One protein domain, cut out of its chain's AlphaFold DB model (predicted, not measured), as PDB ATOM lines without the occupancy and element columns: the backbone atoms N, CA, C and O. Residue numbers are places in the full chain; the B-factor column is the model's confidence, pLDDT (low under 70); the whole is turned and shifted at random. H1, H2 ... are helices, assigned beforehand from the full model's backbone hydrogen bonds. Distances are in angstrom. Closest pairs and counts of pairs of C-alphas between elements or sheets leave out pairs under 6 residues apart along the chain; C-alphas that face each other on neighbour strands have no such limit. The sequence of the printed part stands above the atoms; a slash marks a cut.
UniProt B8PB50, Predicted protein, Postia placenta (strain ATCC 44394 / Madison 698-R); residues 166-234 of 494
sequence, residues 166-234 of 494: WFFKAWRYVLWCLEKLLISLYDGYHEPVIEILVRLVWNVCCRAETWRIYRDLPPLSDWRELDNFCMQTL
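AT A GLANCE: This is residues 166 to 234 of the 494 residues of the protein "Predicted protein" of Postia placenta (strain ATCC 44394 / Madison 698-R) (UniProt B8PB50). What shape does this domain have? It is a loose, open frame of four helices: H1, the longest, makes one long side, and H2 folds back along it as the other long side after a turn at residues 187 to 191. The short H3 stands at the end of the frame away from that turn, and H4 lies beyond H3 at the same end. What is it made of? The printed part has 69 residues with four named helices, in the order H1, H2, H3, H4, and no named strand, and its class is all helix. How compact is it? It is loose, with a radius of gyration of the C-alphas of 14.3 A, and elongated, spanning 42 by 22 by 17 A.

HOW THE PARTS SIT: What comes near the longest helix? H1, residues 166 to 186, touches no helix. It is near H2, residues 192 to 205, with 7 pairs of C-alphas within 10 A and the closest C-alphas 8.4 A apart. Where do the two shorter helices stand? H3, residues 210 to 215, and H4, residues 223 to 233, are close but not clearly touching, the closest C-alphas being those of Ile 213 and Cys 230, 7.4 A apart. Their lines stand at a steep tilt of 67 degrees, and they run opposite ways. Which helices stay apart? H3 is only just apart from H1, with the closest C-alphas 8.0 A apart, and only just apart from H2, at 8.3 A. H4 is apart from both H1 and H2. What do the backbones show? In H1, H2, H3 and H4 every O i to N i+4 pair is within hydrogen-bond range.

IN THESE COORDINATES: Where does the longest helix run? H1 goes from C-alpha 166 at (45.971, 67.263, 89.062) to C-alpha 186 at (59.809, 85.855, 70.351), 29.8 A. How long are the others? From first to last C-alpha, H2 measures 20.2 A, H3 9.2 A and H4 15.3 A. Where does the last helix end? H4 ends at C-alpha 233, at (38.294, 88.164, 94.799).

THE WHOLE: How far does the domain reach? The two C-alphas farthest apart are those of Tyr 189 and Arg 224, 42.4 A. Residues 187 to 193, of which 192 and 193 belong to H2, stand free. Is the printed part continuous? The printed part has no cut from residue 166 to 234. The links H1 to H2 and H2 to H3 are tight, and the link H3 to H4, with 7 residues, is short. Where is confidence low? The mean pLDDT of the printed part is 70.3, and residues 185 to 216 and 233 to 234 are under 70.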
ATOM      1  N   TRP A 166      44.708  67.559  89.732       84.19
ATOM      2  CA  TRP A 166      45.971  67.263  89.062       84.19
ATOM      3  C   TRP A 166      45.962  67.734  87.614       84.19
ATOM      4  O   TRP A 166      46.941  68.339  87.174       84.19
ATOM      5  N   PHE A 167      44.850  67.522  86.907       85.38
ATOM      6  CA  PHE A 167      44.660  68.051  85.564       85.38
ATOM      7  C   PHE A 167      44.752  69.579  85.550       85.38
ATOM      8  O   PHE A 167      45.526  70.122  84.774       85.38
ATOM      9  N   PHE A 168      44.060  70.271  86.457       84.62
ATOM     10  CA  PHE A 168      44.121  71.727  86.589       84.62
ATOM     11  C   PHE A 168      45.555  72.235  86.837       84.62
ATOM     12  O   PHE A 168      46.010  73.167  86.171       84.62
ATOM     13  N   LYS A 169      46.312  71.591  87.736       83.94
ATOM     14  CA  LYS A 169      47.727  71.929  87.983       83.94
ATOM     15  C   LYS A 169      48.605  71.708  86.753       83.94
ATOM     16  O   LYS A 169      49.422  72.575  86.442       83.94
ATOM     17  N   ALA A 170      48.443  70.573  86.074       84.56
ATOM     18  CA  ALA A 170      49.192  70.245  84.865       84.56
ATOM     19  C   ALA A 170      48.858  71.216  83.728       84.56
ATOM     20  O   ALA A 170      49.762  71.767  83.112       84.56
ATOM     21  N   TRP A 171      47.573  71.490  83.512       84.00
ATOM     22  CA  TRP A 171      47.071  72.463  82.550       84.00
ATOM     23  C   TRP A 171      47.672  73.847  82.798       84.00
ATOM     24  O   TRP A 171      48.276  74.424  81.899       84.00
ATOM     25  N   ARG A 172      47.635  74.342  84.043       81.75
ATOM     26  CA  ARG A 172      48.258  75.621  84.420       81.75
ATOM     27  C   ARG A 172      49.765  75.637  84.165       81.75
ATOM     28  O   ARG A 172      50.286  76.630  83.669       81.75
ATOM     29  N   TYR A 173      50.466  74.553  84.498       83.31
ATOM     30  CA  TYR A 173      51.904  74.436  84.247       83.31
ATOM     31  C   TYR A 173      52.223  74.450  82.748       83.31
ATOM     32  O   TYR A 173      53.107  75.187  82.326       83.31
ATOM     33  N   VAL A 174      51.466  73.700  81.941       82.25
ATOM     34  CA  VAL A 174      51.604  73.681  80.478       82.25
ATOM     35  C   VAL A 174      51.361  75.070  79.901       82.25
ATOM     36  O   VAL A 174      52.169  75.528  79.102       82.25
ATOM     37  N   LEU A 175      50.309  75.766  80.331       80.00
ATOM     38  CA  LEU A 175      50.026  77.125  79.870       80.00
ATOM     39  C   LEU A 175      51.129  78.114  80.254       80.00
ATOM     40  O   LEU A 175      51.547  78.905  79.415       80.00
ATOM     41  N   TRP A 176      51.655  78.028  81.478       79.94
ATOM     42  CA  TRP A 176      52.795  78.839  81.908       79.94
ATOM     43  C   TRP A 176      54.058  78.541  81.086       79.94
ATOM     44  O   TRP A 176      54.759  79.459  80.662       79.94
ATOM     45  N   CYS A 177      54.340  77.265  80.807       81.50
ATOM     46  CA  CYS A 177      55.441  76.866  79.934       81.50
ATOM     47  C   CYS A 177      55.244  77.360  78.499       81.50
ATOM     48  O   CYS A 177      56.202  77.838  77.904       81.50
ATOM     49  N   LEU A 178      54.029  77.269  77.951       79.56
ATOM     50  CA  LEU A 178      53.694  77.775  76.620       79.56
ATOM     51  C   LEU A 178      53.859  79.291  76.550       79.56
ATOM     52  O   LEU A 178      54.448  79.775  75.594       79.56
ATOM     53  N   GLU A 179      53.416  80.031  77.566       74.50
ATOM     54  CA  GLU A 179      53.633  81.477  77.667       74.50
ATOM     55  C   GLU A 179      55.133  81.804  77.688       74.50
ATOM     56  O   GLU A 179      55.602  82.620  76.897       74.50
ATOM     57  N   LYS A 180      55.918  81.120  78.530       77.19
ATOM     58  CA  LYS A 180      57.375  81.316  78.594       77.19
ATOM     59  C   LYS A 180      58.088  80.931  77.305       77.19
ATOM     60  O   LYS A 180      59.024  81.620  76.914       77.19
ATOM     61  N   LEU A 181      57.653  79.864  76.648       76.62
ATOM     62  CA  LEU A 181      58.204  79.404  75.379       76.62
ATOM     63  C   LEU A 181      57.835  80.358  74.240       76.62
ATOM     64  O   LEU A 181      58.698  80.673  73.433       76.62
ATOM     65  N   LEU A 182      56.606  80.878  74.207       72.56
ATOM     66  CA  LEU A 182      56.185  81.915  73.261       72.56
ATOM     67  C   LEU A 182      56.994  83.202  73.455       72.56
ATOM     68  O   LEU A 182      57.484  83.746  72.474       72.56
ATOM     69  N   ILE A 183      57.199  83.646  74.700       70.88
ATOM     70  CA  ILE A 183      58.051  84.807  75.010       70.88
ATOM     71  C   ILE A 183      59.507  84.535  74.594       70.88
ATOM     72  O   ILE A 183      60.121  85.364  73.932       70.88
ATOM     73  N   SER A 184      60.052  83.358  74.921       71.19
ATOM     74  CA  SER A 184      61.441  82.988  74.610       71.19
ATOM     75  C   SER A 184      61.706  82.794  73.116       71.19
ATOM     76  O   SER A 184      62.810  83.081  72.667       71.19
ATOM     77  N   LEU A 185      60.738  82.286  72.347       69.81
ATOM     78  CA  LEU A 185      60.839  82.186  70.886       69.81
ATOM     79  C   LEU A 185      60.712  83.558  70.208       69.81
ATOM     80  O   LEU A 185      61.138  83.711  69.066       69.81
ATOM     81  N   TYR A 186      60.121  84.536  70.896       63.47
ATOM     82  CA  TYR A 186      59.809  85.855  70.351       63.47
ATOM     83  C   TYR A 186      60.859  86.934  70.678       63.47
ATOM     84  O   TYR A 186      60.911  87.949  69.987       63.47
ATOM     85  N   ASP A 187      61.770  86.688  71.627       57.97
ATOM     86  CA  ASP A 187      62.862  87.593  72.057       57.97
ATOM     87  C   ASP A 187      63.871  87.979  70.935       57.97
ATOM     88  O   ASP A 187      64.824  88.719  71.157       57.97
ATOM     89  N   GLY A 188      63.668  87.496  69.701       59.97
ATOM     90  CA  GLY A 188      64.448  87.856  68.511       59.97
ATOM     91  C   GLY A 188      63.859  88.969  67.626       59.97
ATOM     92  O   GLY A 188      64.585  89.480  66.775       59.97
ATOM     93  N   TYR A 189      62.585  89.361  67.784       58.97
ATOM     94  CA  TYR A 189      61.940  90.407  66.967       58.97
ATOM     95  C   TYR A 189      61.150  91.387  67.848       58.97
ATOM     96  O   TYR A 189      60.060  91.110  68.337       58.97
ATOM     97  N   HIS A 190      61.734  92.563  68.055       53.16
ATOM     98  CA  HIS A 190      61.318  93.562  69.035       53.16
ATOM     99  C   HIS A 190      60.164  94.457  68.527       53.16
ATOM    100  O   HIS A 190      60.363  95.647  68.306       53.16
ATOM    101  N   GLU A 191      58.952  93.917  68.356       58.91
ATOM    102  CA  GLU A 191      57.746  94.731  68.095       58.91
ATOM    103  C   GLU A 191      56.681  94.555  69.204       58.91
ATOM    104  O   GLU A 191      56.187  93.437  69.400       58.91
ATOM    105  N   PRO A 192      56.283  95.626  69.930       62.97
ATOM    106  CA  PRO A 192      55.341  95.572  71.063       62.97
ATOM    107  C   PRO A 192      53.902  95.185  70.675       62.97
ATOM    108  O   PRO A 192      53.076  94.876  71.535       62.97
ATOM    109  N   VAL A 193      53.581  95.171  69.380       62.78
ATOM    110  CA  VAL A 193      52.236  94.882  68.864       62.78
ATOM    111  C   VAL A 193      51.846  93.412  69.067       62.78
ATOM    112  O   VAL A 193      50.684  93.119  69.346       62.78
ATOM    113  N   ILE A 194      52.796  92.476  68.991       60.62
ATOM    114  CA  ILE A 194      52.501  91.036  69.099       60.62
ATOM    115  C   ILE A 194      52.300  90.607  70.553       60.62
ATOM    116  O   ILE A 194      51.429  89.785  70.812       60.62
ATOM    117  N   GLU A 195      53.004  91.201  71.521       64.88
ATOM    118  CA  GLU A 195      52.719  90.957  72.943       64.88
ATOM    119  C   GLU A 195      51.292  91.404  73.293       64.88
ATOM    120  O   GLU A 195      50.551  90.690  73.974       64.88
ATOM    121  N   ILE A 196      50.867  92.554  72.756       65.19
ATOM    122  CA  ILE A 196      49.493  93.042  72.889       65.19
ATOM    123  C   ILE A 196      48.525  92.087  72.192       65.19
ATOM    124  O   ILE A 196      47.523  91.739  72.802       65.19
ATOM    125  N   LEU A 197      48.815  91.611  70.975       63.00
ATOM    126  CA  LEU A 197      47.949  90.681  70.239       63.00
ATOM    127  C   LEU A 197      47.856  89.296  70.886       63.00
ATOM    128  O   LEU A 197      46.763  88.749  70.930       63.00
ATOM    129  N   VAL A 198      48.936  88.733  71.432       66.00
ATOM    130  CA  VAL A 198      48.901  87.458  72.176       66.00
ATOM    131  C   VAL A 198      48.085  87.629  73.451       66.00
ATOM    132  O   VAL A 198      47.202  86.815  73.721       66.00
ATOM    133  N   ARG A 199      48.293  88.726  74.192       65.69
ATOM    134  CA  ARG A 199      47.450  89.075  75.346       65.69
ATOM    135  C   ARG A 199      45.998  89.323  74.932       65.69
ATOM    136  O   ARG A 199      45.102  88.956  75.681       65.69
ATOM    137  N   LEU A 200      45.748  89.907  73.761       61.88
ATOM    138  CA  LEU A 200      44.411  90.194  73.237       61.88
ATOM    139  C   LEU A 200      43.703  88.911  72.798       61.88
ATOM    140  O   LEU A 200      42.574  88.694  73.201       61.88
ATOM    141  N   VAL A 201      44.366  88.027  72.048       62.12
ATOM    142  CA  VAL A 201      43.850  86.708  71.644       62.12
ATOM    143  C   VAL A 201      43.590  85.849  72.876       62.12
ATOM    144  O   VAL A 201      42.536  85.228  72.970       62.12
ATOM    145  N   TRP A 202      44.485  85.877  73.865       62.19
ATOM    146  CA  TRP A 202      44.266  85.227  75.153       62.19
ATOM    147  C   TRP A 202      43.057  85.820  75.894       62.19
ATOM    148  O   TRP A 202      42.203  85.077  76.365       62.19
ATOM    149  N   ASN A 203      42.924  87.149  75.928       58.81
ATOM    150  CA  ASN A 203      41.795  87.851  76.551       58.81
ATOM    151  C   ASN A 203      40.461  87.700  75.791       58.81
ATOM    152  O   ASN A 203      39.403  87.872  76.393       58.81
ATOM    153  N   VAL A 204      40.497  87.429  74.482       55.12
ATOM    154  CA  VAL A 204      39.318  87.280  73.610       55.12
ATOM    155  C   VAL A 204      38.844  85.827  73.573       55.12
ATOM    156  O   VAL A 204      37.642  85.582  73.652       55.12
ATOM    157  N   CYS A 205      39.758  84.854  73.505       52.97
ATOM    158  CA  CYS A 205      39.419  83.427  73.521       52.97
ATOM    159  C   CYS A 205      39.027  82.924  74.920       52.97
ATOM    160  O   CYS A 205      38.265  81.965  75.035       52.97
ATOM    161  N   CYS A 206      39.506  83.573  75.983       54.00
ATOM    162  CA  CYS A 206      39.221  83.206  77.365       54.00
ATOM    163  C   CYS A 206      38.507  84.366  78.071       54.00
ATOM    164  O   CYS A 206      39.090  85.432  78.247       54.00
ATOM    165  N   ARG A 207      37.248  84.164  78.490       53.38
ATOM    166  CA  ARG A 207      36.414  85.165  79.190       53.38
ATOM    167  C   ARG A 207      37.239  85.868  80.289       53.38
ATOM    168  O   ARG A 207      37.662  85.237  81.258       53.38
ATOM    169  N   ALA A 208      37.505  87.162  80.089       48.81
ATOM    170  CA  ALA A 208      38.660  87.873  80.650       48.81
ATOM    171  C   ALA A 208      38.718  88.003  82.187       48.81
ATOM    172  O   ALA A 208      39.774  88.329  82.727       48.81
ATOM    173  N   GLU A 209      37.616  87.777  82.903       56.22
ATOM    174  CA  GLU A 209      37.575  87.903  84.367       56.22
ATOM    175  C   GLU A 209      37.977  86.604  85.069       56.22
ATOM    176  O   GLU A 209      38.826  86.620  85.957       56.22
ATOM    177  N   THR A 210      37.459  85.460  84.621       57.09
ATOM    178  CA  THR A 210      37.696  84.158  85.262       57.09
ATOM    179  C   THR A 210      39.137  83.688  85.058       57.09
ATOM    180  O   THR A 210      39.784  83.210  85.983       57.09
ATOM    181  N   TRP A 211      39.693  83.891  83.860       59.59
ATOM    182  CA  TRP A 211      41.076  83.512  83.546       59.59
ATOM    183  C   TRP A 211      42.138  84.420  84.163       59.59
ATOM    184  O   TRP A 211      43.244  83.956  84.446       59.59
ATOM    185  N   ARG A 212      41.806  85.688  84.431       60.31
ATOM    186  CA  ARG A 212      42.689  86.600  85.170       60.31
ATOM    187  C   ARG A 212      42.932  86.091  86.591       60.31
ATOM    188  O   ARG A 212      44.078  86.065  87.026       60.31
ATOM    189  N   ILE A 213      41.878  85.601  87.252       62.56
ATOM    190  CA  ILE A 213      41.965  84.946  88.566       62.56
ATOM    191  C   ILE A 213      42.927  83.749  88.489       62.56
ATOM    192  O   ILE A 213      43.826  83.640  89.314       62.56
ATOM    193  N   TYR A 214      42.809  82.893  87.466       64.44
ATOM    194  CA  TYR A 214      43.652  81.696  87.315       64.44
ATOM    195  C   TYR A 214      45.123  81.958  86.968       64.44
ATOM    196  O   TYR A 214      45.986  81.158  87.342       64.44
ATOM    197  N   ARG A 215      45.425  83.038  86.241       64.75
ATOM    198  CA  ARG A 215      46.805  83.396  85.878       64.75
ATOM    199  C   ARG A 215      47.581  83.929  87.079       64.75
ATOM    200  O   ARG A 215      48.705  83.499  87.314       64.75
ATOM    201  N   ASP A 216      46.961  84.816  87.853       67.75
ATOM    202  CA  ASP A 216      47.605  85.527  88.965       67.75
ATOM    203  C   ASP A 216      47.462  84.756  90.300       67.75
ATOM    204  O   ASP A 216      47.578  85.304  91.397       67.75
ATOM    205  N   LEU A 217      47.196  83.452  90.198       73.75
ATOM    206  CA  LEU A 217      46.841  82.573  91.298       73.75
ATOM    207  C   LEU A 217      48.083  82.168  92.121       73.75
ATOM    208  O   LEU A 217      49.069  81.684  91.548       73.75
ATOM    209  N   PRO A 218      48.054  82.290  93.462       76.56
ATOM    210  CA  PRO A 218      49.148  81.826  94.315       76.56
ATOM    211  C   PRO A 218      49.318  80.292  94.253       76.56
ATOM    212  O   PRO A 218      48.456  79.577  93.733       76.56
ATOM    213  N   PRO A 219      50.433  79.736  94.767       77.81
ATOM    214  CA  PRO A 219      50.613  78.290  94.857       77.81
ATOM    215  C   PRO A 219      49.618  77.677  95.857       77.81
ATOM    216  O   PRO A 219      49.893  77.608  97.051       77.81
ATOM    217  N   LEU A 220      48.471  77.220  95.351       80.81
ATOM    218  CA  LEU A 220      47.399  76.608  96.141       80.81
ATOM    219  C   LEU A 220      47.578  75.090  96.265       80.81
ATOM    220  O   LEU A 220      47.999  74.391  95.327       80.81
ATOM    221  N   SER A 221      47.245  74.562  97.440       77.00
ATOM    222  CA  SER A 221      47.416  73.150  97.772       77.00
ATOM    223  C   SER A 221      46.232  72.289  97.319       77.00
ATOM    224  O   SER A 221      46.472  71.223  96.734       77.00
ATOM    225  N   ASP A 222      45.004  72.794  97.475       81.88
ATOM    226  CA  ASP A 222      43.742  72.065  97.291       81.88
ATOM    227  C   ASP A 222      42.603  72.951  96.734       81.88
ATOM    228  O   ASP A 222      42.674  74.183  96.795       81.88
ATOM    229  N   TRP A 223      41.525  72.322  96.247       82.62
ATOM    230  CA  TRP A 223      40.316  72.990  95.737       82.62
ATOM    231  C   TRP A 223      39.723  73.981  96.744       82.62
ATOM    232  O   TRP A 223      39.249  75.042  96.359       82.62
ATOM    233  N   ARG A 224      39.799  73.679  98.043       82.19
ATOM    234  CA  ARG A 224      39.263  74.558  99.091       82.19
ATOM    235  C   ARG A 224      39.979  75.906  99.164       82.19
ATOM    236  O   ARG A 224      39.347  76.923  99.434       82.19
ATOM    237  N   GLU A 225      41.294  75.926  98.960       82.75
ATOM    238  CA  GLU A 225      42.038  77.187  98.955       82.75
ATOM    239  C   GLU A 225      41.727  77.999  97.693       82.75
ATOM    240  O   GLU A 225      41.635  79.222  97.775       82.75
ATOM    241  N   LEU A 226      41.511  77.326  96.553       81.88
ATOM    242  CA  LEU A 226      41.020  77.970  95.331       81.88
ATOM    243  C   LEU A 226      39.657  78.620  95.570       81.88
ATOM    244  O   LEU A 226      39.490  79.794  95.260       81.88
ATOM    245  N   ASP A 227      38.721  77.888  96.169       81.56
ATOM    246  CA  ASP A 227      37.375  78.390  96.446       81.56
ATOM    247  C   ASP A 227      37.412  79.607  97.370       81.56
ATOM    248  O   ASP A 227      36.766  80.614  97.090       81.56
ATOM    249  N   ASN A 228      38.234  79.562  98.423       80.94
ATOM    250  CA  ASN A 228      38.435  80.703  99.316       80.94
ATOM    251  C   ASN A 228      39.008  81.921  98.577       80.94
ATOM    252  O   ASN A 228      38.579  83.046  98.827       80.94
ATOM    253  N   PHE A 229      39.971  81.716  97.675       79.19
ATOM    254  CA  PHE A 229      40.561  82.796  96.883       79.19
ATOM    255  C   PHE A 229      39.546  83.405  95.908       79.19
ATOM    256  O   PHE A 229      39.427  84.629  95.825       79.19
ATOM    257  N   CYS A 230      38.776  82.567  95.209       75.44
ATOM    258  CA  CYS A 230      37.692  83.008  94.333       75.44
ATOM    259  C   CYS A 230      36.635  83.793  95.122       75.44
ATOM    260  O   CYS A 230      36.286  84.899  94.722       75.44
ATOM    261  N   MET A 231      36.215  83.297  96.289       73.62
ATOM    262  CA  MET A 231      35.257  83.985  97.166       73.62
ATOM    263  C   MET A 231      35.757  85.343  97.677       73.62
ATOM    264  O   MET A 231      34.964  86.253  97.880       73.62
ATOM    265  N   GLN A 232      37.064  85.508  97.899       73.56
ATOM    266  CA  GLN A 232      37.634  86.788  98.341       73.56
ATOM    267  C   GLN A 232      37.819  87.798  97.201       73.56
ATOM    268  O   GLN A 232      37.812  89.004  97.444       73.56
ATOM    269  N   THR A 233      38.033  87.318  95.976       67.19
ATOM    270  CA  THR A 233      38.294  88.164  94.799       67.19
ATOM    271  C   THR A 233      37.017  88.563  94.064       67.19
ATOM    272  O   THR A 233      36.971  89.640  93.466       67.19
ATOM    273  N   LEU A 234      35.971  87.739  94.139       66.81
ATOM    274  CA  LEU A 234      34.633  88.081  93.676       66.81
ATOM    275  C   LEU A 234      34.013  89.077  94.666       66.81
ATOM    276  O   LEU A 234      33.797  88.786  95.841       66.81
TER     277      LEU A 234